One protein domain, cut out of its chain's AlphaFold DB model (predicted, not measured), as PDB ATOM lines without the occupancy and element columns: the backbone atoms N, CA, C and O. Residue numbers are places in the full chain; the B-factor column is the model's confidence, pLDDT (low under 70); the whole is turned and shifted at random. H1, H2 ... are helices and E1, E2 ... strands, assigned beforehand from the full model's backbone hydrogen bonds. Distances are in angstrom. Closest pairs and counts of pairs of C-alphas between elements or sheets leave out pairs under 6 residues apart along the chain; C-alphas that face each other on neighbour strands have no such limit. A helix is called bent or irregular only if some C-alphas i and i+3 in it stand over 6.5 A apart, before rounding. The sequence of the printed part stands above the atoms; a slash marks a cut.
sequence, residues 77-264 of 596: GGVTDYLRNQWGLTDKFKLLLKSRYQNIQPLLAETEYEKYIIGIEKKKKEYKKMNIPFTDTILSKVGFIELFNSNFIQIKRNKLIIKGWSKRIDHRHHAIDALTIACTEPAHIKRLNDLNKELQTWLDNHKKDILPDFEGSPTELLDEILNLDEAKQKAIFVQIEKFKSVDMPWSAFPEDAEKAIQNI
ATOM      1  N   GLY A  77      99.783 -18.442  73.982       85.62
ATOM      2  CA  GLY A  77     100.891 -17.504  73.804       85.62
ATOM      3  C   GLY A  77     101.558 -17.627  72.430       85.62
ATOM      4  O   GLY A  77     101.966 -16.612  71.880       85.62
ATOM      5  N   GLY A  78     101.614 -18.836  71.856       86.75
ATOM      6  CA  GLY A  78     102.186 -19.077  70.526       86.75
ATOM      7  C   GLY A  78     101.371 -18.437  69.401       86.75
ATOM      8  O   GLY A  78     101.939 -17.746  68.562       86.75
ATOM      9  N   VAL A  79     100.041 -18.579  69.430       88.69
ATOM     10  CA  VAL A  79      99.144 -17.913  68.465       88.69
ATOM     11  C   VAL A  79      99.260 -16.394  68.579       88.69
ATOM     12  O   VAL A  79      99.413 -15.705  67.575       88.69
ATOM     13  N   THR A  80      99.253 -15.870  69.809       92.19
ATOM     14  CA  THR A  80      99.395 -14.426  70.059       92.19
ATOM     15  C   THR A  80     100.740 -13.901  69.551       92.19
ATOM     16  O   THR A  80     100.811 -12.826  68.963       92.19
ATOM     17  N   ASP A  81     101.823 -14.654  69.759       90.69
ATOM     18  CA  ASP A  81     103.149 -14.298  69.255       90.69
ATOM     19  C   ASP A  81     103.184 -14.244  67.728       90.69
ATOM     20  O   ASP A  81     103.645 -13.256  67.156       90.69
ATOM     21  N   TYR A  82     102.625 -15.268  67.085       89.75
ATOM     22  CA  TYR A  82     102.555 -15.366  65.636       89.75
ATOM     23  C   TYR A  82     101.757 -14.211  65.020       89.75
ATOM     24  O   TYR A  82     102.284 -13.498  64.167       89.75
ATOM     25  N   LEU A  83     100.522 -13.978  65.485       92.06
ATOM     26  CA  LEU A  83      99.654 -12.922  64.955       92.06
ATOM     27  C   LEU A  83     100.264 -11.532  65.158       92.06
ATOM     28  O   LEU A  83     100.308 -10.744  64.222       92.06
ATOM     29  N   ARG A  84     100.854 -11.253  66.329       93.44
ATOM     30  CA  ARG A  84     101.546  -9.979  66.588       93.44
ATOM     31  C   ARG A  84     102.720  -9.738  65.628       93.44
ATOM     32  O   ARG A  84     103.013  -8.591  65.287       93.44
ATOM     33  N   ASN A  85     103.418 -10.799  65.217       90.12
ATOM     34  CA  ASN A  85     104.509 -10.710  64.245       90.12
ATOM     35  C   ASN A  85     103.989 -10.534  62.810       90.12
ATOM     36  O   ASN A  85     104.567  -9.742  62.070       90.12
ATOM     37  N   GLN A  86     102.925 -11.246  62.419       88.12
ATOM     38  CA  GLN A  86     102.341 -11.129  61.075       88.12
ATOM     39  C   GLN A  86     101.655  -9.783  60.857       88.12
ATOM     40  O   GLN A  86     101.874  -9.141  59.838       88.12
ATOM     41  N   TRP A  87     100.913  -9.300  61.852       91.62
ATOM     42  CA  TRP A  87     100.255  -7.995  61.822       91.62
ATOM     43  C   TRP A  87     101.216  -6.816  62.049       91.62
ATOM     44  O   TRP A  87     100.777  -5.730  62.399       91.62
ATOM     45  N   GLY A  88     102.536  -7.004  61.957       90.31
ATOM     46  CA  GLY A  88     103.521  -5.913  62.026       90.31
ATOM     47  C   GLY A  88     103.680  -5.208  63.387       90.31
ATOM     48  O   GLY A  88     104.584  -4.386  63.543       90.31
ATOM     49  N   LEU A  89     102.883  -5.550  64.409       93.50
ATOM     50  CA  LEU A  89     102.934  -4.925  65.741       93.50
ATOM     51  C   LEU A  89     104.306  -5.074  66.409       93.50
ATOM     52  O   LEU A  89     104.793  -4.155  67.070       93.50
ATOM     53  N   THR A  90     104.954  -6.229  66.235       93.19
ATOM     54  CA  THR A  90     106.306  -6.458  66.762       93.19
ATOM     55  C   THR A  90     107.322  -5.490  66.156       93.19
ATOM     56  O   THR A  90     108.192  -4.998  66.876       93.19
ATOM     57  N   ASP A  91     107.221  -5.181  64.863       91.31
ATOM     58  CA  ASP A  91     108.175  -4.296  64.194       91.31
ATOM     59  C   ASP A  91     107.949  -2.828  64.579       91.31
ATOM     60  O   ASP A  91     108.921  -2.125  64.871       91.31
ATOM     61  N   LYS A  92     106.690  -2.397  64.738       93.50
ATOM     62  CA  LYS A  92     106.357  -1.095  65.348       93.50
ATOM     63  C   LYS A  92     106.912  -0.977  66.767       93.50
ATOM     64  O   LYS A  92     107.530   0.025  67.124       93.50
ATOM     65  N   PHE A  93     106.793  -2.031  67.576       94.38
ATOM     66  CA  PHE A  93     107.334  -2.015  68.934       94.38
ATOM     67  C   PHE A  93     108.869  -1.994  68.974       94.38
ATOM     68  O   PHE A  93     109.459  -1.321  69.821       94.38
ATOM     69  N   LYS A  94     109.546  -2.678  68.041       94.44
ATOM     70  CA  LYS A  94     111.002  -2.546  67.868       94.44
ATOM     71  C   LYS A  94     111.397  -1.122  67.498       94.44
ATOM     72  O   LYS A  94     112.385  -0.635  68.037       94.44
ATOM     73  N   LEU A  95     110.640  -0.466  66.615       93.25
ATOM     74  CA  LEU A  95     110.896   0.916  66.218       93.25
ATOM     75  C   LEU A  95     110.812   1.861  67.424       93.25
ATOM     76  O   LEU A  95     111.740   2.635  67.647       93.25
ATOM     77  N   LEU A  96     109.780   1.712  68.264       92.19
ATOM     78  CA  LEU A  96     109.630   2.472  69.512       92.19
ATOM     79  C   LEU A  96     110.798   2.263  70.491       92.19
ATOM     80  O   LEU A  96     111.187   3.189  71.199       92.19
ATOM     81  N   LEU A  97     111.369   1.056  70.540       93.69
ATOM     82  CA  LEU A  97     112.491   0.722  71.427       93.69
ATOM     83  C   LEU A  97     113.869   1.002  70.811       93.69
ATOM     84  O   LEU A  97     114.877   0.913  71.515       93.69
ATOM     85  N   LYS A  98     113.935   1.345  69.521       94.31
ATOM     86  CA  LYS A  98     115.186   1.496  68.769       94.31
ATOM     87  C   LYS A  98     116.136   2.495  69.431       94.31
ATOM     88  O   LYS A  98     117.305   2.168  69.613       94.31
ATOM     89  N   SER A  99     115.634   3.655  69.853       93.19
ATOM     90  CA  SER A  99     116.438   4.704  70.501       93.19
ATOM     91  C   SER A  99     117.107   4.218  71.790       93.19
ATOM     92  O   SER A  99     118.297   4.435  72.003       93.19
ATOM     93  N   ARG A 100     116.378   3.468  72.624       93.19
ATOM     94  CA  ARG A 100     116.907   2.863  73.855       93.19
ATOM     95  C   ARG A 100     118.050   1.884  73.564       93.19
ATOM     96  O   ARG A 100     119.059   1.895  74.266       93.19
ATOM     97  N   TYR A 101     117.913   1.071  72.514       94.44
ATOM     98  CA  TYR A 101     118.967   0.155  72.069       94.44
ATOM     99  C   TYR A 101     120.181   0.889  71.482       94.44
ATOM    100  O   TYR A 101     121.308   0.502  71.773       94.44
ATOM    101  N   GLN A 102     119.972   1.960  70.714       94.19
ATOM    102  CA  GLN A 102     121.060   2.787  70.177       94.19
ATOM    103  C   GLN A 102     121.870   3.452  71.297       94.19
ATOM    104  O   GLN A 102     123.096   3.416  71.269       94.19
ATOM    105  N   ASN A 103     121.201   3.971  72.329       92.25
ATOM    106  CA  ASN A 103     121.868   4.618  73.462       92.25
ATOM    107  C   ASN A 103     122.776   3.656  74.247       92.25
ATOM    108  O   ASN A 103     123.828   4.061  74.735       92.25
ATOM    109  N   ILE A 104     122.387   2.382  74.376       92.06
ATOM    110  CA  ILE A 104     123.161   1.382  75.128       92.06
ATOM    111  C   ILE A 104     124.171   0.615  74.260       92.06
ATOM    112  O   ILE A 104     125.031  -0.086  74.794       92.06
ATOM    113  N   GLN A 105     124.077   0.737  72.934       93.19
ATOM    114  CA  GLN A 105     124.881  -0.014  71.973       93.19
ATOM    115  C   GLN A 105     126.396   0.085  72.224       93.19
ATOM    116  O   GLN A 105     127.029  -0.975  72.252       93.19
ATOM    117  N   PRO A 106     126.995   1.271  72.471       92.38
ATOM    118  CA  PRO A 106     128.434   1.365  72.724       92.38
ATOM    119  C   PRO A 106     128.861   0.542  73.945       92.38
ATOM    120  O   PRO A 106     129.806  -0.241  73.884       92.38
ATOM    121  N   LEU A 107     128.097   0.639  75.035       90.50
ATOM    122  CA  LEU A 107     128.376  -0.073  76.280       90.50
ATOM    123  C   LEU A 107     128.163  -1.587  76.146       90.50
ATOM    124  O   LEU A 107     128.860  -2.387  76.779       90.50
ATOM    125  N   LEU A 108     127.195  -1.995  75.322       91.56
ATOM    126  CA  LEU A 108     126.961  -3.395  74.991       91.56
ATOM    127  C   LEU A 108     128.140  -3.967  74.196       91.56
ATOM    128  O   LEU A 108     128.629  -5.035  74.554       91.56
ATOM    129  N   ALA A 109     128.630  -3.240  73.188       92.44
ATOM    130  CA  ALA A 109     129.768  -3.654  72.371       92.44
ATOM    131  C   ALA A 109     131.024  -3.885  73.225       92.44
ATOM    132  O   ALA A 109     131.678  -4.920  73.099       92.44
ATOM    133  N   GLU A 110     131.314  -2.976  74.163       91.19
ATOM    134  CA  GLU A 110     132.423  -3.144  75.109       91.19
ATOM    135  C   GLU A 110     132.244  -4.371  76.006       91.19
ATOM    136  O   GLU A 110     133.163  -5.171  76.171       91.19
ATOM    137  N   THR A 111     131.039  -4.559  76.548       89.44
ATOM    138  CA  THR A 111     130.735  -5.694  77.431       89.44
ATOM    139  C   THR A 111     130.842  -7.035  76.697       89.44
ATOM    140  O   THR A 111     131.304  -8.024  77.265       89.44
ATOM    141  N   GLU A 112     130.402  -7.100  75.441       91.31
ATOM    142  CA  GLU A 112     130.515  -8.307  74.620       91.31
ATOM    143  C   GLU A 112     131.965  -8.577  74.200       91.31
ATOM    144  O   GLU A 112     132.380  -9.736  74.179       91.31
ATOM    145  N   TYR A 113     132.768  -7.534  73.970       92.81
ATOM    146  CA  TYR A 113     134.203  -7.686  73.730       92.81
ATOM    147  C   TYR A 113     134.943  -8.248  74.956       92.81
ATOM    148  O   TYR A 113     135.743  -9.173  74.828       92.81
ATOM    149  N   GLU A 114     134.638  -7.766  76.167       91.38
ATOM    150  CA  GLU A 114     135.197  -8.325  77.409       91.38
ATOM    151  C   GLU A 114     134.894  -9.829  77.535       91.38
ATOM    152  O   GLU A 114     135.781 -10.632  77.836       91.38
ATOM    153  N   LYS A 115     133.650 -10.237  77.249       90.94
ATOM    154  CA  LYS A 115     133.251 -11.655  77.247       90.94
ATOM    155  C   LYS A 115     133.983 -12.456  76.173       90.94
ATOM    156  O   LYS A 115     134.388 -13.588  76.445       90.94
ATOM    157  N   TYR A 116     134.153 -11.888  74.979       91.62
ATOM    158  CA  TYR A 116     134.884 -12.506  73.875       91.62
ATOM    159  C   TYR A 116     136.329 -12.832  74.278       91.62
ATOM    160  O   TYR A 116     136.757 -13.980  74.140       91.62
ATOM    161  N   ILE A 117     137.042 -11.876  74.885       92.75
ATOM    162  CA  ILE A 117     138.422 -12.074  75.354       92.75
ATOM    163  C   ILE A 117     138.501 -13.126  76.466       92.75
ATOM    164  O   ILE A 117     139.320 -14.042  76.381       92.75
ATOM    165  N   ILE A 118     137.611 -13.074  77.461       91.31
ATOM    166  CA  ILE A 118     137.551 -14.091  78.528       91.31
ATOM    167  C   ILE A 118     137.305 -15.493  77.942       91.31
ATOM    168  O   ILE A 118     137.901 -16.479  78.385       91.31
ATOM    169  N   GLY A 119     136.435 -15.594  76.932       90.19
ATOM    170  CA  GLY A 119     136.169 -16.838  76.212       90.19
ATOM    171  C   GLY A 119     137.410 -17.383  75.506       90.19
ATOM    172  O   GLY A 119     137.705 -18.576  75.619       90.19
ATOM    173  N   ILE A 120     138.177 -16.512  74.845       90.88
ATOM    174  CA  ILE A 120     139.449 -16.871  74.204       90.88
ATOM    175  C   ILE A 120     140.464 -17.366  75.233       90.88
ATOM    176  O   ILE A 120     141.082 -18.409  75.030       90.88
ATOM    177  N   GLU A 121     140.636 -16.665  76.353       90.75
ATOM    178  CA  GLU A 121     141.572 -17.084  77.401       90.75
ATOM    179  C   GLU A 121     141.225 -18.461  77.972       90.75
ATOM    180  O   GLU A 121     142.113 -19.271  78.255       90.75
ATOM    181  N   LYS A 122     139.929 -18.747  78.132       90.12
ATOM    182  CA  LYS A 122     139.458 -20.055  78.584       90.12
ATOM    183  C   LYS A 122     139.787 -21.144  77.562       90.12
ATOM    184  O   LYS A 122     140.371 -22.155  77.951       90.12
ATOM    185  N   LYS A 123     139.494 -20.913  76.277       88.06
ATOM    186  CA  LYS A 123     139.858 -21.838  75.195       88.06
ATOM    187  C   LYS A 123     141.366 -22.083  75.152       88.06
ATOM    188  O   LYS A 123     141.788 -23.229  75.171       88.06
ATOM    189  N   LYS A 124     142.194 -21.032  75.215       89.31
ATOM    190  CA  LYS A 124     143.664 -21.162  75.263       89.31
ATOM    191  C   LYS A 124     144.128 -22.062  76.413       89.31
ATOM    192  O   LYS A 124     145.016 -22.891  76.228       89.31
ATOM    193  N   LYS A 125     143.517 -21.937  77.597       88.75
ATOM    194  CA  LYS A 125     143.809 -22.810  78.747       88.75
ATOM    195  C   LYS A 125     143.383 -24.260  78.508       88.75
ATOM    196  O   LYS A 125     144.095 -25.161  78.938       88.75
ATOM    197  N   GLU A 126     142.244 -24.495  77.863       87.38
ATOM    198  CA  GLU A 126     141.762 -25.841  77.518       87.38
ATOM    199  C   GLU A 126     142.671 -26.510  76.475       87.38
ATOM    200  O   GLU A 126     143.121 -27.630  76.695       87.38
ATOM    201  N   TYR A 127     143.052 -25.786  75.423       86.81
ATOM    202  CA  TYR A 127     143.963 -26.259  74.376       86.81
ATOM    203  C   TYR A 127     145.346 -26.587  74.946       86.81
ATOM    204  O   TYR A 127     145.888 -27.656  74.676       86.81
ATOM    205  N   LYS A 128     145.871 -25.735  75.840       88.69
ATOM    206  CA  LYS A 128     147.123 -26.004  76.564       88.69
ATOM    207  C   LYS A 128     147.047 -27.278  77.412       88.69
ATOM    208  O   LYS A 128     148.035 -27.995  77.505       88.69
ATOM    209  N   LYS A 129     145.896 -27.577  78.025       87.94
ATOM    210  CA  LYS A 129     145.695 -28.827  78.783       87.94
ATOM    211  C   LYS A 129     145.617 -30.058  77.883       87.94
ATOM    212  O   LYS A 129     146.016 -31.131  78.314       87.94
ATOM    213  N   MET A 130     145.093 -29.902  76.670       87.00
ATOM    214  CA  MET A 130     144.986 -30.968  75.668       87.00
ATOM    215  C   MET A 130     146.242 -31.100  74.794       87.00
ATOM    216  O   MET A 130     146.295 -31.981  73.946       87.00
ATOM    217  N   ASN A 131     147.246 -30.243  75.002       86.44
ATOM    218  CA  ASN A 131     148.472 -30.176  74.211       86.44
ATOM    219  C   ASN A 131     148.234 -29.884  72.709       86.44
ATOM    220  O   ASN A 131     148.976 -30.358  71.855       86.44
ATOM    221  N   ILE A 132     147.197 -29.096  72.393       88.25
ATOM    222  CA  ILE A 132     146.819 -28.692  71.026       88.25
ATOM    223  C   ILE A 132     147.229 -27.222  70.800       88.25
ATOM    224  O   ILE A 132     146.959 -26.385  71.669       88.25
ATOM    225  N   PRO A 133     147.855 -26.858  69.662       81.06
ATOM    226  CA  PRO A 133     148.168 -25.466  69.344       81.06
ATOM    227  C   PRO A 133     146.893 -24.646  69.087       81.06
ATOM    228  O   PRO A 133     145.958 -25.102  68.435       81.06
ATOM    229  N   PHE A 134     146.851 -23.417  69.600       86.25
ATOM    230  CA  PHE A 134     145.723 -22.503  69.399       86.25
ATOM    231  C   PHE A 134     145.939 -21.666  68.130       86.25
ATOM    232  O   PHE A 134     146.831 -20.820  68.113       86.25
ATOM    233  N   THR A 135     145.126 -21.887  67.093       86.81
ATOM    234  CA  THR A 135     145.247 -21.235  65.773       86.81
ATOM    235  C   THR A 135     144.084 -20.297  65.425       86.81
ATOM    236  O   THR A 135     144.112 -19.674  64.365       86.81
ATOM    237  N   ASP A 136     143.080 -20.153  66.299       85.25
ATOM    238  CA  ASP A 136     141.918 -19.295  66.039       85.25
ATOM    239  C   ASP A 136     142.339 -17.826  65.836       85.25
ATOM    240  O   ASP A 136     143.082 -17.247  66.637       85.25
ATOM    241  N   THR A 137     141.793 -17.184  64.800       85.31
ATOM    242  CA  THR A 137     141.959 -15.745  64.559       85.31
ATOM    243  C   THR A 137     141.276 -14.931  65.661       85.31
ATOM    244  O   THR A 137     140.093 -15.115  65.955       85.31
ATOM    245  N   ILE A 138     142.018 -13.996  66.261       89.62
ATOM    246  CA  ILE A 138     141.510 -13.103  67.308       89.62
ATOM    247  C   ILE A 138     141.283 -11.716  66.713       89.62
ATOM    248  O   ILE A 138     142.209 -11.092  66.202       89.62
ATOM    249  N   LEU A 139     140.051 -11.222  66.812       88.69
ATOM    250  CA  LEU A 139     139.701  -9.867  66.406       88.69
ATOM    251  C   LEU A 139     140.287  -8.848  67.390       88.69
ATOM    252  O   LEU A 139     140.233  -9.037  68.607       88.69
ATOM    253  N   SER A 140     140.801  -7.735  66.859       91.38
ATOM    254  CA  SER A 140     141.162  -6.568  67.669       91.38
ATOM    255  C   SER A 140     139.910  -5.934  68.293       91.38
ATOM    256  O   SER A 140     138.796  -6.136  67.804       91.38
ATOM    257  N   LYS A 141     140.071  -5.122  69.353       91.88
ATOM    258  CA  LYS A 141     138.941  -4.401  69.978       91.88
ATOM    259  C   LYS A 141     138.153  -3.586  68.953       91.88
ATOM    260  O   LYS A 141     136.929  -3.640  68.945       91.88
ATOM    261  N   VAL A 142     138.861  -2.866  68.084       92.44
ATOM    262  CA  VAL A 142     138.258  -2.030  67.037       92.44
ATOM    263  C   VAL A 142     137.488  -2.898  66.042       92.44
ATOM    264  O   VAL A 142     136.285  -2.705  65.888       92.44
ATOM    265  N   GLY A 143     138.131  -3.926  65.475       91.44
ATOM    266  CA  GLY A 143     137.487  -4.801  64.490       91.44
ATOM    267  C   GLY A 143     136.286  -5.567  65.053       91.44
ATOM    268  O   GLY A 143     135.277  -5.736  64.372       91.44
ATOM    269  N   PHE A 144     136.338  -5.981  66.324       93.69
ATOM    270  CA  PHE A 144     135.189  -6.598  66.988       93.69
ATOM    271  C   PHE A 144     134.031  -5.612  67.158       93.69
ATOM    272  O   PHE A 144     132.886  -5.974  66.892       93.69
ATOM    273  N   ILE A 145     134.301  -4.381  67.607       92.12
ATOM    274  CA  ILE A 145     133.259  -3.368  67.828       92.12
ATOM    275  C   ILE A 145     132.613  -2.952  66.500       92.12
ATOM    276  O   ILE A 145     131.391  -2.831  66.440       92.12
ATOM    277  N   GLU A 146     133.386  -2.793  65.427       92.31
ATOM    278  CA  GLU A 146     132.863  -2.510  64.083       92.31
ATOM    279  C   GLU A 146     131.957  -3.639  63.574       92.31
ATOM    280  O   GLU A 146     130.823  -3.394  63.144       92.31
ATOM    281  N   LEU A 147     132.405  -4.893  63.698       90.25
ATOM    282  CA  LEU A 147     131.606  -6.067  63.343       90.25
ATOM    283  C   LEU A 147     130.348  -6.189  64.215       90.25
ATOM    284  O   LEU A 147     129.280  -6.575  63.738       90.25
ATOM    285  N   PHE A 148     130.456  -5.872  65.504       92.06
ATOM    286  CA  PHE A 148     129.324  -5.882  66.417       92.06
ATOM    287  C   PHE A 148     128.293  -4.833  66.007       92.06
ATOM    288  O   PHE A 148     127.113  -5.156  65.880       92.06
ATOM    289  N   ASN A 149     128.736  -3.598  65.764       89.81
ATOM    290  CA  ASN A 149     127.871  -2.472  65.443       89.81
ATOM    291  C   ASN A 149     127.160  -2.646  64.101       89.81
ATOM    292  O   ASN A 149     125.957  -2.397  64.029       89.81
ATOM    293  N   SER A 150     127.860  -3.143  63.077       88.81
ATOM    294  CA  SER A 150     127.255  -3.445  61.772       88.81
ATOM    295  C   SER A 150     126.190  -4.546  61.853       88.81
ATOM    296  O   SER A 150     125.246  -4.560  61.063       88.81
ATOM    297  N   ASN A 151     126.292  -5.441  62.842       88.75
ATOM    298  CA  ASN A 151     125.347  -6.534  63.080       88.75
ATOM    299  C   ASN A 151     124.324  -6.281  64.192       88.75
ATOM    300  O   ASN A 151     123.502  -7.154  64.479       88.75
ATOM    301  N   PHE A 152     124.355  -5.113  64.833       89.75
ATOM    302  CA  PHE A 152     123.526  -4.860  66.006       89.75
ATOM    303  C   PHE A 152     122.090  -4.475  65.645       89.75
ATOM    304  O   PHE A 152     121.141  -5.055  66.176       89.75
ATOM    305  N   ILE A 153     121.937  -3.518  64.728       91.31
ATOM    306  CA  ILE A 153     120.649  -3.072  64.194       91.31
ATOM    307  C   ILE A 153     120.722  -3.184  62.678       91.31
ATOM    308  O   ILE A 153     121.530  -2.513  62.045       91.31
ATOM    309  N   GLN A 154     119.871  -4.024  62.100       89.56
ATOM    310  CA  GLN A 154     119.839  -4.281  60.665       89.56
ATOM    311  C   GLN A 154     118.410  -4.238  60.143       89.56
ATOM    312  O   GLN A 154     117.461  -4.556  60.860       89.56
ATOM    313  N   ILE A 155     118.263  -3.886  58.871       84.81
ATOM    314  CA  ILE A 155     117.011  -4.047  58.137       84.81
ATOM    315  C   ILE A 155     117.225  -5.198  57.159       84.81
ATOM    316  O   ILE A 155     118.107  -5.132  56.308       84.81
ATOM    317  N   LYS A 156     116.438  -6.268  57.290       79.06
ATOM    318  CA  LYS A 156     116.429  -7.388  56.336       79.06
ATOM    319  C   LYS A 156     115.000  -7.612  55.866       79.06
ATOM    320  O   LYS A 156     114.114  -7.757  56.701       79.06
ATOM    321  N   ARG A 157     114.773  -7.644  54.547       72.62
ATOM    322  CA  ARG A 157     113.432  -7.799  53.938       72.62
ATOM    323  C   ARG A 157     112.395  -6.827  54.533       72.62
ATOM    324  O   ARG A 157     111.330  -7.248  54.967       72.62
ATOM    325  N   ASN A 158     112.754  -5.545  54.650       75.19
ATOM    326  CA  ASN A 158     111.947  -4.494  55.295       75.19
ATOM    327  C   ASN A 158     111.581  -4.737  56.774       75.19
ATOM    328  O   ASN A 158     110.791  -3.984  57.338       75.19
ATOM    329  N   LYS A 159     112.181  -5.732  57.441       80.81
ATOM    330  CA  LYS A 159     111.995  -5.989  58.873       80.81
ATOM    331  C   LYS A 159     113.185  -5.493  59.675       80.81
ATOM    332  O   LYS A 159     114.340  -5.793  59.364       80.81
ATOM    333  N   LEU A 160     112.885  -4.765  60.745       86.81
ATOM    334  CA  LEU A 160     113.877  -4.301  61.703       86.81
ATOM    335  C   LEU A 160     114.325  -5.475  62.584       86.81
ATOM    336  O   LEU A 160     113.520  -6.125  63.258       86.81
ATOM    337  N   ILE A 161     115.626  -5.741  62.598       88.81
ATOM    338  CA  ILE A 161     116.270  -6.745  63.440       88.81
ATOM    339  C   ILE A 161     117.183  -6.008  64.412       88.81
ATOM    340  O   ILE A 161     118.073  -5.267  64.003       88.81
ATOM    341  N   ILE A 162     116.950  -6.220  65.703       92.31
ATOM    342  CA  ILE A 162     117.783  -5.696  66.783       92.31
ATOM    343  C   ILE A 162     118.320  -6.907  67.549       92.31
ATOM    344  O   ILE A 162     117.549  -7.724  68.063       92.31
ATOM    345  N   LYS A 163     119.644  -7.059  67.605       89.56
ATOM    346  CA  LYS A 163     120.286  -8.184  68.293       89.56
ATOM    347  C   LYS A 163     120.011  -8.109  69.799       89.56
ATOM    348  O   LYS A 163     120.218  -7.077  70.429       89.56
ATOM    349  N   GLY A 164     119.546  -9.214  70.385       87.25
ATOM    350  CA  GLY A 164     119.163  -9.252  71.804       87.25
ATOM    351  C   GLY A 164     117.862  -8.503  72.116       87.25
ATOM    352  O   GLY A 164     117.619  -8.134  73.268       87.25
ATOM    353  N   TRP A 165     117.025  -8.256  71.103       93.19
ATOM    354  CA  TRP A 165     115.721  -7.645  71.310       93.19
ATOM    355  C   TRP A 165     114.801  -8.509  72.168       93.19
ATOM    356  O   TRP A 165     114.708  -9.722  71.987       93.19
ATOM    357  N   SER A 166     114.065  -7.868  73.069       92.75
ATOM    358  CA  SER A 166     112.969  -8.506  73.787       92.75
ATOM    359  C   SER A 166     111.893  -7.487  74.109       92.75
ATOM    360  O   SER A 166     112.167  -6.485  74.760       92.75
ATOM    361  N   LYS A 167     110.636  -7.782  73.760       92.88
ATOM    362  CA  LYS A 167     109.490  -6.954  74.175       92.88
ATOM    363  C   LYS A 167     109.376  -6.797  75.699       92.88
ATOM    364  O   LYS A 167     108.834  -5.812  76.180       92.88
ATOM    365  N   ARG A 168     109.908  -7.751  76.477       91.25
ATOM    366  CA  ARG A 168     109.770  -7.812  77.946       91.25
ATOM    367  C   ARG A 168     110.619  -6.777  78.695       91.25
ATOM    368  O   ARG A 168     110.572  -6.742  79.923       91.25
ATOM    369  N   ILE A 169     111.415  -5.970  77.992       94.19
ATOM    370  CA  ILE A 169     112.159  -4.857  78.602       94.19
ATOM    371  C   ILE A 169     111.281  -3.627  78.855       94.19
ATOM    372  O   ILE A 169     111.708  -2.725  79.578       94.19
ATOM    373  N   ASP A 170     110.077  -3.590  78.278       95.31
ATOM    374  CA  ASP A 170     109.124  -2.484  78.364       95.31
ATOM    375  C   ASP A 170     107.744  -3.006  78.796       95.31
ATOM    376  O   ASP A 170     107.234  -3.959  78.218       95.31
ATOM    377  N   HIS A 171     107.135  -2.418  79.826       94.88
ATOM    378  CA  HIS A 171     105.865  -2.855  80.411       94.88
ATOM    379  C   HIS A 171     104.677  -2.789  79.440       94.88
ATOM    380  O   HIS A 171     103.739  -3.575  79.582       94.88
ATOM    381  N   ARG A 172     104.721  -1.917  78.424       95.00
ATOM    382  CA  ARG A 172     103.631  -1.727  77.452       95.00
ATOM    383  C   ARG A 172     103.415  -2.945  76.554       95.00
ATOM    384  O   ARG A 172     102.350  -3.062  75.955       95.00
ATOM    385  N   HIS A 173     104.347  -3.904  76.516       94.69
ATOM    386  CA  HIS A 173     104.155  -5.154  75.771       94.69
ATOM    387  C   HIS A 173     102.903  -5.931  76.205       94.69
ATOM    388  O   HIS A 173     102.301  -6.607  75.376       94.69
ATOM    389  N   HIS A 174     102.478  -5.807  77.471       93.50
ATOM    390  CA  HIS A 174     101.231  -6.411  77.943       93.50
ATOM    391  C   HIS A 174     100.001  -5.843  77.227       93.50
ATOM    392  O   HIS A 174      99.085  -6.599  76.922       93.50
ATOM    393  N   ALA A 175      99.992  -4.542  76.923       94.44
ATOM    394  CA  ALA A 175      98.901  -3.911  76.187       94.44
ATOM    395  C   ALA A 175      98.884  -4.350  74.716       94.44
ATOM    396  O   ALA A 175      97.818  -4.599  74.168       94.44
ATOM    397  N   ILE A 176     100.055  -4.524  74.097       95.19
ATOM    398  CA  ILE A 176     100.164  -5.024  72.716       95.19
ATOM    399  C   ILE A 176      99.684  -6.472  72.622       95.19
ATOM    400  O   ILE A 176      98.943  -6.831  71.707       95.19
ATOM    401  N   ASP A 177     100.085  -7.309  73.581       95.00
ATOM    402  CA  ASP A 177      99.601  -8.684  73.661       95.00
ATOM    403  C   ASP A 177      98.077  -8.702  73.896       95.00
ATOM    404  O   ASP A 177      97.375  -9.449  73.223       95.00
ATOM    405  N   ALA A 178      97.545  -7.832  74.765       94.81
ATOM    406  CA  ALA A 178      96.102  -7.707  74.998       94.81
ATOM    407  C   ALA A 178      95.327  -7.247  73.751       94.81
ATOM    408  O   ALA A 178      94.289  -7.828  73.447       94.81
ATOM    409  N   LEU A 179      95.841  -6.265  73.003       95.81
ATOM    410  CA  LEU A 179      95.269  -5.819  71.727       95.81
ATOM    411  C   LEU A 179      95.243  -6.963  70.707       95.81
ATOM    412  O   LEU A 179      94.227  -7.192  70.056       95.81
ATOM    413  N   THR A 180      96.342  -7.717  70.613       95.31
ATOM    414  CA  THR A 180      96.437  -8.878  69.720       95.31
ATOM    415  C   THR A 180      95.390  -9.930  70.096       95.31
ATOM    416  O   THR A 180      94.675 -10.426  69.229       95.31
ATOM    417  N   ILE A 181      95.256 -10.244  71.391       94.75
ATOM    418  CA  ILE A 181      94.261 -11.197  71.903       94.75
ATOM    419  C   ILE A 181      92.839 -10.709  71.604       94.75
ATOM    420  O   ILE A 181      92.023 -11.502  71.144       94.75
ATOM    421  N   ALA A 182      92.552  -9.423  71.818       94.50
ATOM    422  CA  ALA A 182      91.235  -8.840  71.570       94.50
ATOM    423  C   ALA A 182      90.820  -8.926  70.093       94.50
ATOM    424  O   ALA A 182      89.651  -9.154  69.806       94.50
ATOM    425  N   CYS A 183      91.779  -8.811  69.170       93.94
ATOM    426  CA  CYS A 183      91.539  -8.952  67.729       93.94
ATOM    427  C   CYS A 183      91.648 -10.408  67.236       93.94
ATOM    428  O   CYS A 183      91.517 -10.680  66.044       93.94
ATOM    429  N   THR A 184      91.947 -11.368  68.117       92.31
ATOM    430  CA  THR A 184      92.086 -12.775  67.731       92.31
ATOM    431  C   THR A 184      90.724 -13.459  67.711       92.31
ATOM    432  O   THR A 184      90.096 -13.669  68.748       92.31
ATOM    433  N   GLU A 185      90.307 -13.907  66.531       89.06
ATOM    434  CA  GLU A 185      89.086 -14.679  66.346       89.06
ATOM    435  C   GLU A 185      89.352 -16.184  66.182       89.06
ATOM    436  O   GLU A 185      90.447 -16.590  65.777       89.06
ATOM    437  N   PRO A 186      88.347 -17.051  66.430       85.38
ATOM    438  CA  PRO A 186      88.458 -18.485  66.155       85.38
ATOM    439  C   PRO A 186      88.811 -18.799  64.694       85.38
ATOM    440  O   PRO A 186      89.512 -19.777  64.439       85.38
ATOM    441  N   ALA A 187      88.380 -17.955  63.748       86.00
ATOM    442  CA  ALA A 187      88.724 -18.076  62.333       86.00
ATOM    443  C   ALA A 187      90.239 -17.961  62.094       86.00
ATOM    444  O   ALA A 187      90.793 -18.767  61.349       86.00
ATOM    445  N   HIS A 188      90.927 -17.050  62.796       87.62
ATOM    446  CA  HIS A 188      92.387 -16.940  62.729       87.62
ATOM    447  C   HIS A 188      93.062 -18.222  63.229       87.62
ATOM    448  O   HIS A 188      93.975 -18.729  62.587       87.62
ATOM    449  N   ILE A 189      92.591 -18.789  64.346       84.94
ATOM    450  CA  ILE A 189      93.152 -20.030  64.906       84.94
ATOM    451  C   ILE A 189      92.959 -21.198  63.935       84.94
ATOM    452  O   ILE A 189      93.896 -21.957  63.693       84.94
ATOM    453  N   LYS A 190      91.759 -21.326  63.360       85.88
ATOM    454  CA  LYS A 190      91.469 -22.350  62.355       85.88
ATOM    455  C   LYS A 190      92.386 -22.189  61.143       85.88
ATOM    456  O   LYS A 190      93.064 -23.144  60.785       85.88
ATOM    457  N   ARG A 191      92.494 -20.974  60.593       84.25
ATOM    458  CA  ARG A 191      93.370 -20.685  59.452       84.25
ATOM    459  C   ARG A 191      94.827 -21.032  59.745       84.25
ATOM    460  O   ARG A 191      95.473 -21.624  58.894       84.25
ATOM    461  N   LEU A 192      95.337 -20.724  60.938       84.50
ATOM    462  CA  LEU A 192      96.697 -21.102  61.340       84.50
ATOM    463  C   LEU A 192      96.899 -22.620  61.373       84.50
ATOM    464  O   LEU A 192      97.941 -23.108  60.942       84.50
ATOM    465  N   ASN A 193      95.917 -23.372  61.868       84.50
ATOM    466  CA  ASN A 193      95.982 -24.831  61.868       84.50
ATOM    467  C   ASN A 193      95.940 -25.396  60.442       84.50
ATOM    468  O   ASN A 193      96.720 -26.295  60.129       84.50
ATOM    469  N   ASP A 194      95.084 -24.842  59.582       85.12
ATOM    470  CA  ASP A 194      94.975 -25.233  58.173       85.12
ATOM    471  C   ASP A 194      96.292 -24.948  57.430       85.12
ATOM    472  O   ASP A 194      96.840 -25.834  56.781       85.12
ATOM    473  N   LEU A 195      96.867 -23.757  57.624       82.12
ATOM    474  CA  LEU A 195      98.168 -23.363  57.077       82.12
ATOM    475  C   LEU A 195      99.311 -24.267  57.552       82.12
ATOM    476  O   LEU A 195     100.164 -24.660  56.760       82.12
ATOM    477  N   ASN A 196      99.325 -24.634  58.836       83.31
ATOM    478  CA  ASN A 196     100.310 -25.576  59.364       83.31
ATOM    479  C   ASN A 196     100.166 -26.958  58.715       83.31
ATOM    480  O   ASN A 196     101.173 -27.593  58.415       83.31
ATOM    481  N   LYS A 197      98.934 -27.421  58.476       84.44
ATOM    482  CA  LYS A 197      98.681 -28.689  57.785       84.44
ATOM    483  C   LYS A 197      99.143 -28.631  56.328       84.44
ATOM    484  O   LYS A 197      99.847 -29.536  55.893       84.44
ATOM    485  N   GLU A 198      98.804 -27.563  55.606       84.12
ATOM    486  CA  GLU A 198      99.257 -27.329  54.227       84.12
ATOM    487  C   GLU A 198     100.789 -27.315  54.132       84.12
ATOM    488  O   GLU A 198     101.356 -27.943  53.239       84.12
ATOM    489  N   LEU A 199     101.468 -26.664  55.083       82.81
ATOM    490  CA  LEU A 199     102.927 -26.646  55.161       82.81
ATOM    491  C   LEU A 199     103.512 -28.050  55.355       82.81
ATOM    492  O   LEU A 199     104.460 -28.410  54.665       82.81
ATOM    493  N   GLN A 200     102.957 -28.842  56.275       84.56
ATOM    494  CA  GLN A 200     103.415 -30.213  56.528       84.56
ATOM    495  C   GLN A 200     103.259 -31.082  55.274       84.56
ATOM    496  O   GLN A 200     104.211 -31.731  54.858       84.56
ATOM    497  N   THR A 201     102.104 -31.008  54.604       85.94
ATOM    498  CA  THR A 201     101.870 -31.719  53.339       85.94
ATOM    499  C   THR A 201     102.823 -31.259  52.233       85.94
ATOM    500  O   THR A 201     103.337 -32.080  51.478       85.94
ATOM    501  N   TRP A 202     103.087 -29.953  52.130       86.69
ATOM    502  CA  TRP A 202     104.041 -29.432  51.154       86.69
ATOM    503  C   TRP A 202     105.456 -29.965  51.413       86.69
ATOM    504  O   TRP A 202     106.111 -30.407  50.471       86.69
ATOM    505  N   LEU A 203     105.900 -29.979  52.674       84.69
ATOM    506  CA  LEU A 203     107.209 -30.496  53.077       84.69
ATOM    507  C   LEU A 203     107.352 -31.992  52.795       84.69
ATOM    508  O   LEU A 203     108.380 -32.395  52.265       84.69
ATOM    509  N   ASP A 204     106.327 -32.794  53.086       84.62
ATOM    510  CA  ASP A 204     106.320 -34.224  52.760       84.62
ATOM    511  C   ASP A 204     106.461 -34.463  51.251       84.62
ATOM    512  O   ASP A 204     107.282 -35.272  50.820       84.62
ATOM    513  N   ASN A 205     105.711 -33.712  50.438       86.12
ATOM    514  CA  ASN A 205     105.735 -33.865  48.984       86.12
ATOM    515  C   ASN A 205     107.080 -33.462  48.364       86.12
ATOM    516  O   ASN A 205     107.499 -34.075  47.389       86.12
ATOM    517  N   HIS A 206     107.763 -32.464  48.935       84.69
ATOM    518  CA  HIS A 206     109.047 -31.960  48.429       84.69
ATOM    519  C   HIS A 206     110.247 -32.532  49.198       84.69
ATOM    520  O   HIS A 206     111.380 -32.116  48.966       84.69
ATOM    521  N   LYS A 207     110.033 -33.490  50.111       83.50
ATOM    522  CA  LYS A 207     111.075 -34.059  50.979       83.50
ATOM    523  C   LYS A 207     112.257 -34.596  50.176       83.50
ATOM    524  O   LYS A 207     113.392 -34.219  50.443       83.50
ATOM    525  N   LYS A 208     111.972 -35.405  49.149       80.12
ATOM    526  CA  LYS A 208     112.984 -36.012  48.270       80.12
ATOM    527  C   LYS A 208     113.657 -35.004  47.334       80.12
ATOM    528  O   LYS A 208     114.812 -35.198  46.977       80.12
ATOM    529  N   ASP A 209     112.959 -33.930  46.970       81.94
ATOM    530  CA  ASP A 209     113.497 -32.885  46.092       81.94
ATOM    531  C   ASP A 209     114.422 -31.926  46.853       81.94
ATOM    532  O   ASP A 209     115.405 -31.423  46.309       81.94
ATOM    533  N   ILE A 210     114.109 -31.665  48.126       80.19
ATOM    534  CA  ILE A 210     114.888 -30.790  49.006       80.19
ATOM    535  C   ILE A 210     116.122 -31.527  49.532       80.19
ATOM    536  O   ILE A 210     117.231 -30.993  49.458       80.19
ATOM    537  N   LEU A 211     115.933 -32.739  50.060       80.38
ATOM    538  CA  LEU A 211     116.976 -33.583  50.640       80.38
ATOM    539  C   LEU A 211     116.714 -35.058  50.258       80.38
ATOM    540  O   LEU A 211     115.965 -35.745  50.955       80.38
ATOM    541  N   PRO A 212     117.335 -35.560  49.172       79.81
ATOM    542  CA  PRO A 212     117.070 -36.897  48.624       79.81
ATOM    543  C   PRO A 212     117.258 -38.050  49.616       79.81
ATOM    544  O   PRO A 212     116.479 -39.002  49.593       79.81
ATOM    545  N   ASP A 213     118.238 -37.929  50.516       81.38
ATOM    546  CA  ASP A 213     118.619 -38.969  51.482       81.38
ATOM    547  C   ASP A 213     118.001 -38.762  52.879       81.38
ATOM    548  O   ASP A 213     118.373 -39.431  53.845       81.38
ATOM    549  N   PHE A 214     117.083 -37.804  53.037       81.12
ATOM    550  CA  PHE A 214     116.490 -37.501  54.336       81.12
ATOM    551  C   PHE A 214     115.272 -38.391  54.618       81.12
ATOM    552  O   PHE A 214     114.276 -38.352  53.898       81.12
ATOM    553  N   GLU A 215     115.305 -39.146  55.719       78.00
ATOM    554  CA  GLU A 215     114.213 -40.048  56.123       78.00
ATOM    555  C   GLU A 215     113.347 -39.524  57.285       78.00
ATOM    556  O   GLU A 215     112.285 -40.091  57.542       78.00
ATOM    557  N   GLY A 216     113.705 -38.404  57.920       81.00
ATOM    558  CA  GLY A 216     113.006 -37.868  59.100       81.00
ATOM    559  C   GLY A 216     111.612 -37.269  58.846       81.00
ATOM    560  O   GLY A 216     111.096 -37.228  57.729       81.00
ATOM    561  N   SER A 217     110.963 -36.795  59.902       82.44
ATOM    562  CA  SER A 217     109.659 -36.118  59.841       82.44
ATOM    563  C   SER A 217     109.736 -34.754  59.126       82.44
ATOM    564  O   SER A 217     110.811 -34.157  59.059       82.44
ATOM    565  N   PRO A 218     108.613 -34.170  58.662       76.25
ATOM    566  CA  PRO A 218     108.621 -32.818  58.082       76.25
ATOM    567  C   PRO A 218     109.105 -31.730  59.046       76.25
ATOM    568  O   PRO A 218     109.591 -30.682  58.629       76.25
ATOM    569  N   THR A 219     108.960 -31.967  60.351       74.44
ATOM    570  CA  THR A 219     109.444 -31.040  61.380       74.44
ATOM    571  C   THR A 219     110.968 -31.085  61.463       74.44
ATOM    572  O   THR A 219     111.602 -30.039  61.482       74.44
ATOM    573  N   GLU A 220     111.555 -32.281  61.418       76.62
ATOM    574  CA  GLU A 220     113.009 -32.465  61.325       76.62
ATOM    575  C   GLU A 220     113.550 -31.955  59.975       76.62
ATOM    576  O   GLU A 220     114.636 -31.388  59.924       76.62
ATOM    577  N   LEU A 221     112.766 -32.058  58.891       77.56
ATOM    578  CA  LEU A 221     113.135 -31.501  57.586       77.56
ATOM    579  C   LEU A 221     113.268 -29.974  57.640       77.56
ATOM    580  O   LEU A 221     114.182 -29.419  57.038       77.56
ATOM    581  N   LEU A 222     112.377 -29.280  58.357       75.69
ATOM    582  CA  LEU A 222     112.481 -27.830  58.556       75.69
ATOM    583  C   LEU A 222     113.775 -27.441  59.275       75.69
ATOM    584  O   LEU A 222     114.375 -26.432  58.908       75.69
ATOM    585  N   ASP A 223     114.202 -28.230  60.261       75.62
ATOM    586  CA  ASP A 223     115.457 -27.999  60.974       75.62
ATOM    587  C   ASP A 223     116.666 -28.219  60.052       75.62
ATOM    588  O   ASP A 223     117.587 -27.403  60.046       75.62
ATOM    589  N   GLU A 224     116.637 -29.241  59.194       78.31
ATOM    590  CA  GLU A 224     117.697 -29.461  58.202       78.31
ATOM    591  C   GLU A 224     117.719 -28.391  57.100       78.31
ATOM    592  O   GLU A 224     118.790 -27.944  56.686       78.31
ATOM    593  N   ILE A 225     116.555 -27.874  56.686       78.69
ATOM    594  CA  ILE A 225     116.460 -26.732  55.758       78.69
ATOM    595  C   ILE A 225     117.163 -25.491  56.332       78.69
ATOM    596  O   ILE A 225     117.703 -24.676  55.576       78.69
ATOM    597  N   LEU A 226     117.188 -25.320  57.660       72.38
ATOM    598  CA  LEU A 226     117.902 -24.207  58.290       72.38
ATOM    599  C   LEU A 226     119.427 -24.311  58.142       72.38
ATOM    600  O   LEU A 226     120.091 -23.274  58.192       72.38
ATOM    601  N   ASN A 227     119.950 -25.519  57.918       77.56
ATOM    602  CA  ASN A 227     121.374 -25.808  57.753       77.56
ATOM    603  C   ASN A 227     121.831 -25.814  56.281       77.56
ATOM    604  O   ASN A 227     123.027 -25.954  56.020       77.56
ATOM    605  N   LEU A 228     120.908 -25.659  55.322       79.06
ATOM    606  CA  LEU A 228     121.232 -25.559  53.895       79.06
ATOM    607  C   LEU A 228     121.978 -24.261  53.559       79.06
ATOM    608  O   LEU A 228     121.982 -23.289  54.319       79.06
ATOM    609  N   ASP A 229     122.581 -24.227  52.370       81.62
ATOM    610  CA  ASP A 229     123.201 -23.018  51.843       81.62
ATOM    611  C   ASP A 229     122.188 -21.870  51.726       81.62
ATOM    612  O   ASP A 229     121.005 -22.062  51.430       81.62
ATOM    613  N   GLU A 230     122.668 -20.642  51.939       74.88
ATOM    614  CA  GLU A 230     121.807 -19.462  52.056       74.88
ATOM    615  C   GLU A 230     120.945 -19.234  50.797       74.88
ATOM    616  O   GLU A 230     119.855 -18.670  50.890       74.88
ATOM    617  N   ALA A 231     121.406 -19.669  49.617       77.25
ATOM    618  CA  ALA A 231     120.685 -19.523  48.354       77.25
ATOM    619  C   ALA A 231     119.529 -20.530  48.225       77.25
ATOM    620  O   ALA A 231     118.393 -20.110  47.977       77.25
ATOM    621  N   LYS A 232     119.767 -21.830  48.458       75.88
ATOM    622  CA  LYS A 232     118.694 -22.843  48.461       75.88
ATOM    623  C   LYS A 232     117.699 -22.616  49.589       75.88
ATOM    624  O   LYS A 232     116.489 -22.658  49.359       75.88
ATOM    625  N   GLN A 233     118.191 -22.274  50.778       74.94
ATOM    626  CA  GLN A 233     117.356 -21.894  51.911       74.94
ATOM    627  C   GLN A 233     116.401 -20.747  51.531       74.94
ATOM    628  O   GLN A 233     115.197 -20.813  51.795       74.94
ATOM    629  N   LYS A 234     116.910 -19.701  50.864       73.25
ATOM    630  CA  LYS A 234     116.091 -18.573  50.389       73.25
ATOM    631  C   LYS A 234     115.018 -19.012  49.394       73.25
ATOM    632  O   LYS A 234     113.875 -18.589  49.556       73.25
ATOM    633  N   ALA A 235     115.361 -19.843  48.411       78.00
ATOM    634  CA  ALA A 235     114.417 -20.312  47.394       78.00
ATOM    635  C   ALA A 235     113.246 -21.099  48.011       78.00
ATOM    636  O   ALA A 235     112.089 -20.854  47.670       78.00
ATOM    637  N   ILE A 236     113.539 -21.973  48.975       77.62
ATOM    638  CA  ILE A 236     112.532 -22.772  49.689       77.62
ATOM    639  C   ILE A 236     111.633 -21.875  50.555       77.62
ATOM    640  O   ILE A 236     110.407 -21.991  50.517       77.62
ATOM    641  N   PHE A 237     112.204 -20.920  51.300       75.12
ATOM    642  CA  PHE A 237     111.401 -20.044  52.161       75.12
ATOM    643  C   PHE A 237     110.428 -19.143  51.398       75.12
ATOM    644  O   PHE A 237     109.349 -18.880  51.923       75.12
ATOM    645  N   VAL A 238     110.770 -18.697  50.185       78.06
ATOM    646  CA  VAL A 238     109.845 -17.928  49.329       78.06
ATOM    647  C   VAL A 238     108.616 -18.767  48.969       78.06
ATOM    648  O   VAL A 238     107.491 -18.277  49.028       78.06
ATOM    649  N   GLN A 239     108.801 -20.055  48.677       76.38
ATOM    650  CA  GLN A 239     107.689 -20.954  48.356       76.38
ATOM    651  C   GLN A 239     106.789 -21.231  49.567       76.38
ATOM    652  O   GLN A 239     105.586 -21.435  49.403       76.38
ATOM    653  N   ILE A 240     107.357 -21.189  50.776       76.75
ATOM    654  CA  ILE A 240     106.647 -21.412  52.042       76.75
ATOM    655  C   ILE A 240     105.984 -20.130  52.584       76.75
ATOM    656  O   ILE A 240     105.068 -20.209  53.402       76.75
ATOM    657  N   GLU A 241     106.398 -18.933  52.151       70.44
ATOM    658  CA  GLU A 241     105.846 -17.658  52.646       70.44
ATOM    659  C   GLU A 241     104.331 -17.528  52.416       70.44
ATOM    660  O   GLU A 241     103.636 -16.969  53.266       70.44
ATOM    661  N   LYS A 242     103.795 -18.141  51.352       69.88
ATOM    662  CA  LYS A 242     102.345 -18.205  51.085       69.88
ATOM    663  C   LYS A 242     101.546 -18.922  52.179       69.88
ATOM    664  O   LYS A 242     100.368 -18.635  52.356       69.88
ATOM    665  N   PHE A 243     102.188 -19.805  52.949       69.81
ATOM    666  CA  PHE A 243     101.555 -20.517  54.059       69.81
ATOM    667  C   PHE A 243     101.603 -19.730  55.381       69.81
ATOM    668  O   PHE A 243     101.379 -20.295  56.450       69.81
ATOM    669  N   LYS A 244     101.957 -18.436  55.343       67.38
ATOM    670  CA  LYS A 244     102.132 -17.604  56.543       67.38
ATOM    671  C   LYS A 244     101.234 -16.368  56.611       67.38
ATOM    672  O   LYS A 244     101.245 -15.679  57.631       67.38
ATOM    673  N   SER A 245     100.484 -16.058  55.555       69.25
ATOM    674  CA  SER A 245      99.646 -14.862  55.523       69.25
ATOM    675  C   SER A 245      98.351 -15.068  56.310       69.25
ATOM    676  O   SER A 245      97.593 -16.013  56.088       69.25
ATOM    677  N   VAL A 246      98.104 -14.157  57.248       80.81
ATOM    678  CA  VAL A 246      96.832 -14.012  57.959       80.81
ATOM    679  C   VAL A 246      96.405 -12.563  57.806       80.81
ATOM    680  O   VAL A 246      97.230 -11.665  57.989       80.81
ATOM    681  N   ASP A 247      95.135 -12.352  57.477       82.81
ATOM    682  CA  ASP A 247      94.595 -11.014  57.274       82.81
ATOM    683  C   ASP A 247      94.695 -10.176  58.551       82.81
ATOM    684  O   ASP A 247      94.610 -10.677  59.679       82.81
ATOM    685  N   MET A 248      94.936  -8.881  58.364       87.94
ATOM    686  CA  MET A 248      94.942  -7.920  59.461       87.94
ATOM    687  C   MET A 248      93.505  -7.583  59.875       87.94
ATOM    688  O   MET A 248      92.624  -7.569  59.016       87.94
ATOM    689  N   PRO A 249      93.267  -7.229  61.151       90.25
ATOM    690  CA  PRO A 249      91.941  -6.817  61.609       90.25
ATOM    691  C   PRO A 249      91.375  -5.617  60.829       90.25
ATOM    692  O   PRO A 249      90.182  -5.564  60.550       90.25
ATOM    693  N   TRP A 250      92.236  -4.659  60.465       93.38
ATOM    694  CA  TRP A 250      91.935  -3.555  59.548       93.38
ATOM    695  C   TRP A 250      93.219  -3.043  58.870       93.38
ATOM    696  O   TRP A 250      94.328  -3.387  59.280       93.38
ATOM    697  N   SER A 251      93.083  -2.224  57.823       89.69
ATOM    698  CA  SER A 251      94.189  -1.824  56.932       89.69
ATOM    699  C   SER A 251      95.301  -1.002  57.600       89.69
ATOM    700  O   SER A 251      96.459  -1.158  57.229       89.69
ATOM    701  N   ALA A 252      94.969  -0.168  58.588       93.56
ATOM    702  CA  ALA A 252      95.907   0.684  59.337       93.56
ATOM    703  C   ALA A 252      96.206   0.164  60.760       93.56
ATOM    704  O   ALA A 252      96.648   0.913  61.634       93.56
ATOM    705  N   PHE A 253      95.948  -1.124  61.013       94.88
ATOM    706  CA  PHE A 253      96.085  -1.736  62.336       94.88
ATOM    707  C   PHE A 253      97.442  -1.472  63.023       94.88
ATOM    708  O   PHE A 253      97.447  -1.073  64.193       94.88
ATOM    709  N   PRO A 254      98.597  -1.630  62.345       92.88
ATOM    710  CA  PRO A 254      99.897  -1.378  62.965       92.88
ATOM    711  C   PRO A 254     100.124   0.099  63.325       92.88
ATOM    712  O   PRO A 254     100.710   0.394  64.369       92.88
ATOM    713  N   GLU A 255      99.685   1.025  62.473       94.69
ATOM    714  CA  GLU A 255      99.824   2.475  62.650       94.69
ATOM    715  C   GLU A 255      98.961   2.988  63.807       94.69
ATOM    716  O   GLU A 255      99.419   3.788  64.629       94.69
ATOM    717  N   ASP A 256      97.723   2.506  63.907       95.25
ATOM    718  CA  ASP A 256      96.814   2.886  64.986       95.25
ATOM    719  C   ASP A 256      97.289   2.328  66.330       95.25
ATOM    720  O   ASP A 256      97.280   3.033  67.344       95.25
ATOM    721  N   ALA A 257      97.792   1.089  66.334       95.00
ATOM    722  CA  ALA A 257      98.400   0.496  67.518       95.00
ATOM    723  C   ALA A 257      99.624   1.297  67.992       95.00
ATOM    724  O   ALA A 257      99.771   1.538  69.190       95.00
ATOM    725  N   GLU A 258     100.484   1.749  67.075       93.81
ATOM    726  CA  GLU A 258     101.643   2.590  67.391       93.81
ATOM    727  C   GLU A 258     101.232   3.895  68.094       93.81
ATOM    728  O   GLU A 258     101.765   4.208  69.166       93.81
ATOM    729  N   LYS A 259     100.240   4.613  67.550       93.00
ATOM    730  CA  LYS A 259      99.690   5.836  68.164       93.00
ATOM    731  C   LYS A 259      99.078   5.558  69.539       93.00
ATOM    732  O   LYS A 259      99.291   6.321  70.484       93.00
ATOM    733  N   ALA A 260      98.349   4.453  69.688       93.38
ATOM    734  CA  ALA A 260      97.747   4.070  70.961       93.38
ATOM    735  C   ALA A 260      98.808   3.754  72.031       93.38
ATOM    736  O   ALA A 260      98.685   4.211  73.166       93.38
ATOM    737  N   ILE A 261      99.889   3.044  71.679       93.06
ATOM    738  CA  ILE A 261     100.976   2.678  72.608       93.06
ATOM    739  C   ILE A 261     101.682   3.914  73.185       93.06
ATOM    740  O   ILE A 261     102.104   3.894  74.346       93.06
ATOM    741  N   GLN A 262     101.823   4.985  72.401       90.56
ATOM    742  CA  GLN A 262     102.448   6.234  72.855       90.56
ATOM    743  C   GLN A 262     101.619   6.964  73.925       90.56
ATOM    744  O   GLN A 262     102.188   7.688  74.736       90.56
ATOM    745  N   ASN A 263     100.307   6.722  73.976       91.75
ATOM    746  CA  ASN A 263      99.391   7.299  74.964       91.75
ATOM    747  C   ASN A 263      99.301   6.492  76.274       91.75
ATOM    748  O   ASN A 263      98.578   6.878  77.196       91.75
ATOM    749  N   ILE A 264      99.996   5.353  76.372       93.81
ATOM    750  CA  ILE A 264      99.899   4.467  77.534       93.81
ATOM    751  C   ILE A 264     100.736   5.004  78.690       93.81
ATOM    752  O   ILE A 264     101.963   5.056  78.617       93.81
TER     753      ILE A 264
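What this domain is: This is residues 77 to 264 of the 596 residues of the protein "CRISPR-associated protein, Csn1 family" of Bacteroides graminisolvens DSM 19988 = JCM 15093 (UniProt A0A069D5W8). The domain is an open, flat arch of helices, with the arm H2a of the long bent helix H2 in its middle and a small hairpin, E1 and E2, on the inner side of the arch, where E2 packs on H2a. One limb is the long arm H2b, with H3 crossing near its beginning; at the other end of H2a, H1, H4 and H9 cluster, and H5 leads from there into the second limb, where H7 and H8 pack on it and H6 is near H7. The printed part has 188 residues, in the order H1 H2 H3 E1 E2 H4 H5 H6 H7 H8 H9, with an antiparallel sheet E1 - E2, and is mostly helix. It is loose, with a radius of gyration of the C-alphas of 21.6 A and spans of 61 by 53 by 25 A.

How they stand to each other: E1, residues 153 to 156, and E2, residues 159 to 162, form an antiparallel hairpin, with N 154 and O 161 2.9 A apart and N 161 and O 154 2.8 A apart, both within hydrogen-bond range. H2, residues 89 to 130, was assigned as one helix by its hydrogen bonds but is bent: C-alphas 103 and 106 are 7.4 A apart, and its arms H2a, residues 89 to 103, and H2b, residues 106 to 130, stand about perpendicular at 84 degrees. The closest C-alphas of H2a and E2, those of Asp 91 and Leu 160, are 6.2 A apart. H2b, with residues 109 to 113 alone, touches H3, residues 141 to 150, at a steep tilt of 58 degrees; the closest C-alphas, of Ala 109 and Ile 145, are 5.7 A apart. H2a, with residues 89 to 93 alone, touches H9, residues 253 to 262, at 42 degrees, a steep tilt, closest at the C-alphas of Leu 89 and Pro 254, 5.4 A. H4, residues 173 to 182, touches H1, residues 77 to 86, about perpendicular at 89 degrees, closest at the C-alphas of Arg 84 and Thr 180, 6.1 A. H5, residues 186 to 205, touches H8, residues 230 to 244, at a steep tilt of 38 degrees, opposite ways, closest at the C-alphas of Leu 195 and Phe 243, 5.4 A. H5 also touches H7, residues 218 to 226, closest at the C-alphas of Leu 203 and Pro 218, 5.7 A. H6, residues 207 to 210, is close to H7 but not clearly touching, closest at the C-alphas of Lys 207 and Leu 221, 7.4 A. H2b and H5 are apart. Every O i to N i+4 pair is within hydrogen-bond range in H1, H2b, H3, H4, H5, H7 and H9, against 9 of 11 in H2a and 7 of 11 in H8; H6 is too short for such a pair.

Where its parts are: H1 begins at C-alpha 77, (100.891, -17.504, 73.804). H2a is 22.6 A long and H2b 36.4 A, ending at C-alpha 130, (144.986, -30.968, 75.668). H5 is 28.8 A long and H8 20.3 A. H2a is irregular, with C-alphas 96 and 99 7.2 A apart, and H8 is irregular, but only just, with C-alphas 239 and 242 6.6 A apart. H9 ends at C-alpha 262, (102.448, 6.234, 72.855).

The domain as a whole: The two C-alphas farthest apart, of Asn 131 and Trp 250, are 64.2 A apart. The printed part has no cut and no long link. The mean pLDDT of the printed part is 87.2, and residues 242 to 245 are under 70.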